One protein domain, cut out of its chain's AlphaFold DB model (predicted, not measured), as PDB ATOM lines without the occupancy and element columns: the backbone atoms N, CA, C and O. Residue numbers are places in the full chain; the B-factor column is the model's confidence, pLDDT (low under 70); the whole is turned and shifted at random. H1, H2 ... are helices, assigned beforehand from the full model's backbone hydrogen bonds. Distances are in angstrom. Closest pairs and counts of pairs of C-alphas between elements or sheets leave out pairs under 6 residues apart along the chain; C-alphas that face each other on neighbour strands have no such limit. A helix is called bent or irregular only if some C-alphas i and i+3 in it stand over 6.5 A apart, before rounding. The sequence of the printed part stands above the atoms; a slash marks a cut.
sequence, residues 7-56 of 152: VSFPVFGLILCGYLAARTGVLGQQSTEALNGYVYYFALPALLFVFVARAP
ATOM      1  N   VAL A   7     151.011 101.659 162.303       75.94
ATOM      2  CA  VAL A   7     151.389 100.630 161.321       75.94
ATOM      3  C   VAL A   7     150.216 100.247 160.416       75.94
ATOM      4  O   VAL A   7     150.397 100.061 159.214       75.94
ATOM      5  N   SER A   8     149.007 100.135 160.963       80.50
ATOM      6  CA  SER A   8     147.825  99.706 160.211       80.50
ATOM      7  C   SER A   8     147.219 100.818 159.352       80.50
ATOM      8  O   SER A   8     146.765 100.548 158.240       80.50
ATOM      9  N   PHE A   9     147.218 102.067 159.829       85.88
ATOM     10  CA  PHE A   9     146.559 103.185 159.147       85.88
ATOM     11  C   PHE A   9     147.078 103.427 157.717       85.88
ATOM     12  O   PHE A   9     146.245 103.536 156.816       85.88
ATOM     13  N   PRO A  10     148.398 103.423 157.439       86.81
ATOM     14  CA  PRO A  10     148.903 103.588 156.076       86.81
ATOM     15  C   PRO A  10     148.457 102.471 155.128       86.81
ATOM     16  O   PRO A  10     148.128 102.735 153.973       86.81
ATOM     17  N   VAL A  11     148.407 101.226 155.613       86.56
ATOM     18  CA  VAL A  11     148.003 100.064 154.808       86.56
ATOM     19  C   VAL A  11     146.530 100.171 154.432       86.56
ATOM     20  O   VAL A  11     146.182 100.077 153.256       86.56
ATOM     21  N   PHE A  12     145.660 100.430 155.411       87.94
ATOM     22  CA  PHE A  12     144.229 100.605 155.156       87.94
ATOM     23  C   PHE A  12     143.934 101.853 154.319       87.94
ATOM     24  O   PHE A  12     143.070 101.802 153.445       87.94
ATOM     25  N   GLY A  13     144.680 102.941 154.520       92.25
ATOM     26  CA  GLY A  13     144.593 104.144 153.694       92.25
ATOM     27  C   GLY A  13     144.939 103.862 152.232       92.25
ATOM     28  O   GLY A  13     144.191 104.250 151.339       92.25
ATOM     29  N   LEU A  14     146.015 103.113 151.976       90.62
ATOM     30  CA  LEU A  14     146.398 102.718 150.619       90.62
ATOM     31  C   LEU A  14     145.341 101.816 149.960       90.62
ATOM     32  O   LEU A  14     144.999 102.028 148.796       90.62
ATOM     33  N   ILE A  15     144.786 100.852 150.706       89.81
ATOM     34  CA  ILE A  15     143.689  99.992 150.230       89.81
ATOM     35  C   ILE A  15     142.462 100.839 149.867       89.81
ATOM     36  O   ILE A  15     141.874 100.642 148.803       89.81
ATOM     37  N   LEU A  16     142.093 101.805 150.715       92.81
ATOM     38  CA  LEU A  16     140.968 102.705 150.463       92.81
ATOM     39  C   LEU A  16     141.201 103.557 149.212       92.81
ATOM     40  O   LEU A  16     140.300 103.671 148.384       92.81
ATOM     41  N   CYS A  17     142.403 104.105 149.032       91.75
ATOM     42  CA  CYS A  17     142.764 104.842 147.823       91.75
ATOM     43  C   CYS A  17     142.634 103.972 146.565       91.75
ATOM     44  O   CYS A  17     142.041 104.416 145.583       91.75
ATOM     45  N   GLY A  18     143.122 102.728 146.600       88.56
ATOM     46  CA  GLY A  18     142.974 101.783 145.489       88.56
ATOM     47  C   GLY A  18     141.508 101.458 145.183       88.56
ATOM     48  O   GLY A  18     141.096 101.476 144.023       88.56
ATOM     49  N   TYR A  19     140.696 101.238 146.221       89.25
ATOM     50  CA  TYR A  19     139.255 101.018 146.079       89.25
ATOM     51  C   TYR A  19     138.542 102.227 145.466       89.25
ATOM     52  O   TYR A  19     137.733 102.066 144.552       89.25
ATOM     53  N   LEU A  20     138.844 103.440 145.938       91.00
ATOM     54  CA  LEU A  20     138.265 104.667 145.393       91.00
ATOM     55  C   LEU A  20     138.677 104.870 143.936       91.00
ATOM     56  O   LEU A  20     137.809 105.153 143.122       91.00
ATOM     57  N   ALA A  21     139.948 104.648 143.593       88.06
ATOM     58  CA  ALA A  21     140.443 104.757 142.222       88.06
ATOM     59  C   ALA A  21     139.761 103.764 141.261       88.06
ATOM     60  O   ALA A  21     139.458 104.116 140.118       88.06
ATOM     61  N   ALA A  22     139.470 102.546 141.731       86.50
ATOM     62  CA  ALA A  22     138.689 101.567 140.978       86.50
ATOM     63  C   ALA A  22     137.214 101.988 140.853       86.50
ATOM     64  O   ALA A  22     136.632 101.903 139.772       86.50
ATOM     65  N   ARG A  23     136.608 102.490 141.938       85.69
ATOM     66  CA  ARG A  23     135.197 102.904 141.973       85.69
ATOM     67  C   ARG A  23     134.914 104.147 141.129       85.69
ATOM     68  O   ARG A  23     133.842 104.237 140.539       85.69
ATOM     69  N   THR A  24     135.836 105.103 141.080       87.56
ATOM     70  CA  THR A  24     135.705 106.316 140.259       87.56
ATOM     71  C   THR A  24     136.037 106.072 138.786       87.56
ATOM     72  O   THR A  24     135.886 106.983 137.978       87.56
ATOM     73  N   GLY A  25     136.485 104.864 138.423       80.56
ATOM     74  CA  GLY A  25     136.799 104.491 137.044       80.56
ATOM     75  C   GLY A  25     138.039 105.183 136.474       80.56
ATOM     76  O   GLY A  25     138.268 105.103 135.271       80.56
ATOM     77  N   VAL A  26     138.856 105.829 137.314       82.00
ATOM     78  CA  VAL A  26     140.014 106.635 136.880       82.00
ATOM     79  C   VAL A  26     141.040 105.794 136.116       82.00
ATOM     80  O   VAL A  26     141.711 106.309 135.228       82.00
ATOM     81  N   LEU A  27     141.148 104.499 136.432       74.38
ATOM     82  CA  LEU A  27     142.078 103.582 135.769       74.38
ATOM     83  C   LEU A  27     141.464 102.854 134.559       74.38
ATOM     84  O   LEU A  27     142.195 102.241 133.797       74.38
ATOM     85  N   GLY A  28     140.151 102.900 134.326       78.69
ATOM     86  CA  GLY A  28     139.524 102.069 133.291       78.69
ATOM     87  C   GLY A  28     139.709 100.550 133.506       78.69
ATOM     88  O   GLY A  28     140.507 100.073 134.322       78.69
ATOM     89  N   GLN A  29     138.937  99.743 132.778       81.06
ATOM     90  CA  GLN A  29     138.952  98.285 132.956       81.06
ATOM     91  C   GLN A  29     140.272  97.657 132.480       81.06
ATOM     92  O   GLN A  29     140.853  96.826 133.175       81.06
ATOM     93  N   GLN A  30     140.804  98.135 131.352       83.69
ATOM     94  CA  GLN A  30     142.041  97.621 130.762       83.69
ATOM     95  C   GLN A  30     143.274  97.875 131.644       83.69
ATOM     96  O   GLN A  30     144.115  96.987 131.785       83.69
ATOM     97  N   SER A  31     143.397  99.044 132.288       84.56
ATOM     98  CA  SER A  31     144.533  99.281 133.192       84.56
ATOM     99  C   SER A  31     144.390  98.520 134.507       84.56
ATOM    100  O   SER A  31     145.402  98.145 135.088       84.56
ATOM    101  N   THR A  32     143.164  98.228 134.952       85.81
ATOM    102  CA  THR A  32     142.930  97.358 136.117       85.81
ATOM    103  C   THR A  32     143.388  95.924 135.840       85.81
ATOM    104  O   THR A  32     144.060  95.318 136.674       85.81
ATOM    105  N   GLU A  33     143.086  95.386 134.655       87.75
ATOM    106  CA  GLU A  33     143.569  94.064 134.232       87.75
ATOM    107  C   GLU A  33     145.095  94.028 134.096       87.75
ATOM    108  O   GLU A  33     145.735  93.125 134.638       87.75
ATOM    109  N   ALA A  34     145.691  95.040 133.456       88.75
ATOM    110  CA  ALA A  34     147.144  95.152 133.333       88.75
ATOM    111  C   ALA A  34     147.836  95.259 134.705       88.75
ATOM    112  O   ALA A  34     148.865  94.620 134.933       88.75
ATOM    113  N   LEU A  35     147.255  96.018 135.640       90.06
ATOM    114  CA  LEU A  35     147.776  96.167 136.997       90.06
ATOM    115  C   LEU A  35     147.682  94.856 137.786       90.06
ATOM    116  O   LEU A  35     148.655  94.462 138.425       90.06
ATOM    117  N   ASN A  36     146.552  94.150 137.709       90.75
ATOM    118  CA  ASN A  36     146.414  92.831 138.326       90.75
ATOM    119  C   ASN A  36     147.441  91.849 137.752       90.75
ATOM    120  O   ASN A  36     148.130  91.175 138.515       90.75
ATOM    121  N   GLY A  37     147.604  91.817 136.426       92.19
ATOM    122  CA  GLY A  37     148.632  91.009 135.769       92.19
ATOM    123  C   GLY A  37     150.033  91.336 136.285       92.19
ATOM    124  O   GLY A  37     150.772  90.434 136.674       92.19
ATOM    125  N   TYR A  38     150.380  92.621 136.385       93.44
ATOM    126  CA  TYR A  38     151.653  93.050 136.962       93.44
ATOM    127  C   TYR A  38     151.844  92.546 138.400       93.44
ATOM    128  O   TYR A  38     152.907  92.017 138.737       93.44
ATOM    129  N   VAL A  39     150.817  92.662 139.245       93.44
ATOM    130  CA  VAL A  39     150.888  92.205 140.639       93.44
ATOM    131  C   VAL A  39     151.141  90.701 140.707       93.44
ATOM    132  O   VAL A  39     152.054  90.270 141.414       93.44
ATOM    133  N   TYR A  40     150.382  89.909 139.949       93.25
ATOM    134  CA  TYR A  40     150.504  88.453 139.964       93.25
ATOM    135  C   TYR A  40     151.826  87.954 139.371       93.25
ATOM    136  O   TYR A  40     152.445  87.064 139.953       93.25
ATOM    137  N   TYR A  41     152.273  88.518 138.248       94.19
ATOM    138  CA  TYR A  41     153.439  88.009 137.519       94.19
ATOM    139  C   TYR A  41     154.774  88.604 137.970       94.19
ATOM    140  O   TYR A  41     155.797  87.937 137.837       94.19
ATOM    141  N   PHE A  42     154.794  89.826 138.509       93.94
ATOM    142  CA  PHE A  42     156.039  90.511 138.871       93.94
ATOM    143  C   PHE A  42     156.111  90.843 140.356       93.94
ATOM    144  O   PHE A  42     157.082  90.468 141.016       93.94
ATOM    145  N   ALA A  43     155.096  91.517 140.902       93.44
ATOM    146  CA  ALA A  43     155.175  92.022 142.270       93.44
ATOM    147  C   ALA A  43     155.191  90.892 143.310       93.44
ATOM    148  O   ALA A  43     156.033  90.911 144.206       93.44
ATOM    149  N   LEU A  44     154.303  89.895 143.187       93.38
ATOM    150  CA  LEU A  44     154.241  88.770 144.127       93.38
ATOM    151  C   LEU A  44     155.509  87.900 144.089       93.38
ATOM    152  O   LEU A  44     156.066  87.652 145.160       93.38
ATOM    153  N   PRO A  45     156.036  87.482 142.919       92.38
ATOM    154  CA  PRO A  45     157.292  86.736 142.871       92.38
ATOM    155  C   PRO A  45     158.478  87.539 143.405       92.38
ATOM    156  O   PRO A  45     159.277  87.004 144.171       92.38
ATOM    157  N   ALA A  46     158.574  88.828 143.065       93.94
ATOM    158  CA  ALA A  46     159.630  89.695 143.580       93.94
ATOM    159  C   ALA A  46     159.541  89.850 145.104       93.94
ATOM    160  O   ALA A  46     160.557  89.772 145.792       93.94
ATOM    161  N   LEU A  47     158.330  90.017 145.645       91.38
ATOM    162  CA  LEU A  47     158.102  90.103 147.084       91.38
ATOM    163  C   LEU A  47     158.519  88.812 147.792       91.38
ATOM    164  O   LEU A  47     159.242  88.874 148.785       91.38
ATOM    165  N   LEU A  48     158.105  87.655 147.268       90.69
ATOM    166  CA  LEU A  48     158.499  86.352 147.805       90.69
ATOM    167  C   LEU A  48     160.019  86.167 147.752       90.69
ATOM    168  O   LEU A  48     160.613  85.753 148.744       90.69
ATOM    169  N   PHE A  49     160.661  86.535 146.641       93.38
ATOM    170  CA  PHE A  49     162.113  86.464 146.507       93.38
ATOM    171  C   PHE A  49     162.824  87.353 147.529       93.38
ATOM    172  O   PHE A  49     163.713  86.884 148.232       93.38
ATOM    173  N   VAL A  50     162.414  88.618 147.664       90.94
ATOM    174  CA  VAL A  50     162.987  89.546 148.652       90.94
ATOM    175  C   VAL A  50     162.782  89.030 150.074       90.94
ATOM    176  O   VAL A  50     163.683  89.153 150.902       90.94
ATOM    177  N   PHE A  51     161.619  88.445 150.363       86.19
ATOM    178  CA  PHE A  51     161.317  87.875 151.670       86.19
ATOM    179  C   PHE A  51     162.241  86.697 152.000       86.19
ATOM    180  O   PHE A  51     162.849  86.679 153.069       86.19
ATOM    181  N   VAL A  52     162.411  85.763 151.062       88.06
ATOM    182  CA  VAL A  52     163.306  84.605 151.213       88.06
ATOM    183  C   VAL A  52     164.771  85.044 151.284       88.06
ATOM    184  O   VAL A  52     165.500  84.601 152.164       88.06
ATOM    185  N   ALA A  53     165.203  85.958 150.414       89.44
ATOM    186  CA  ALA A  53     166.590  86.424 150.341       89.44
ATOM    187  C   ALA A  53     167.036  87.215 151.583       89.44
ATOM    188  O   ALA A  53     168.228  87.281 151.875       89.44
ATOM    189  N   ARG A  54     166.096  87.832 152.309       86.81
ATOM    190  CA  ARG A  54     166.368  88.556 153.563       86.81
ATOM    191  C   ARG A  54     166.176  87.696 154.814       86.81
ATOM    192  O   ARG A  54     166.458  88.180 155.909       86.81
ATOM    193  N   ALA A  55     165.684  86.463 154.681       82.12
ATOM    194  CA  ALA A  55     165.461  85.584 155.819       82.12
ATOM    195  C   ALA A  55     166.805  85.035 156.347       82.12
ATOM    196  O   ALA A  55     167.566  84.450 155.575       82.12
ATOM    197  N   PRO A  56     167.120  85.192 157.647       79.38
ATOM    198  CA  PRO A  56     168.337  84.629 158.228       79.38
ATOM    199  C   PRO A  56     168.248  83.100 158.238       79.38
ATOM    200  O   PRO A  56     167.384  82.536 158.913       79.38
TER     201      PRO A  56
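AT A GLANCE: This is residues 7 to 56 of the 152 residues of an uncharacterized protein of Gammaproteobacteria bacterium (UniProt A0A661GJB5). Two helices, H1 and the longer H2, make an open V, joined at its point by a tight link, and H2 is bent partway along into two arms at a shallow angle. The helices come close only near the link; residues 7 to 17 of H1 and residues 48 to 56 at the other end stick out freely. The printed part has 50 residues with two named helices, H1 then H2, and no named strand, and its class is all helix. It is loose, with a radius of gyration of the C-alphas of 14.0 A, and flat, spanning 43 by 27 by 8 A.

IN THESE COORDINATES: H1, residues 7 to 23, begins at C-alpha 7 (151.389, 100.630, 161.321) and is 25.3 A long. It is irregular, but only just: C-alphas 7 and 10 are 6.51 A apart. H2, residues 28 to 53, was assigned as one helix by its hydrogen bonds but is bent, with C-alphas 41 and 44 lying 6.7 A apart. Its arm H2a, residues 28 to 41, begins at C-alpha 28 (139.524, 102.069, 133.291) and is 20.2 A long. The arm H2b, residues 44 to 53, is 14.0 A long and ends at C-alpha 53 (166.590, 86.424, 150.341).

HOW THE PARTS SIT: H1 and H2a are close but not clearly touching; their closest C-alphas, those of Ala 22 and Thr 32, are 7.7 A apart. They run opposite ways at a steep tilt of 42 degrees. H2a and H2b are near each other, at a shallow tilt of 29 degrees. H1 and H2b are apart. Each O i to N i+4 pair is within hydrogen-bond range in H2a and H2b, and 12 of 13 are in H1.

THE WHOLE: The two C-alphas farthest apart, those of Thr 24 and Pro 56, are 43.1 A apart. The printed part has no cut, and the link from H1 to H2 has 4 residues. The mean pLDDT of the printed part is 88.0, and no printed residue is under 70.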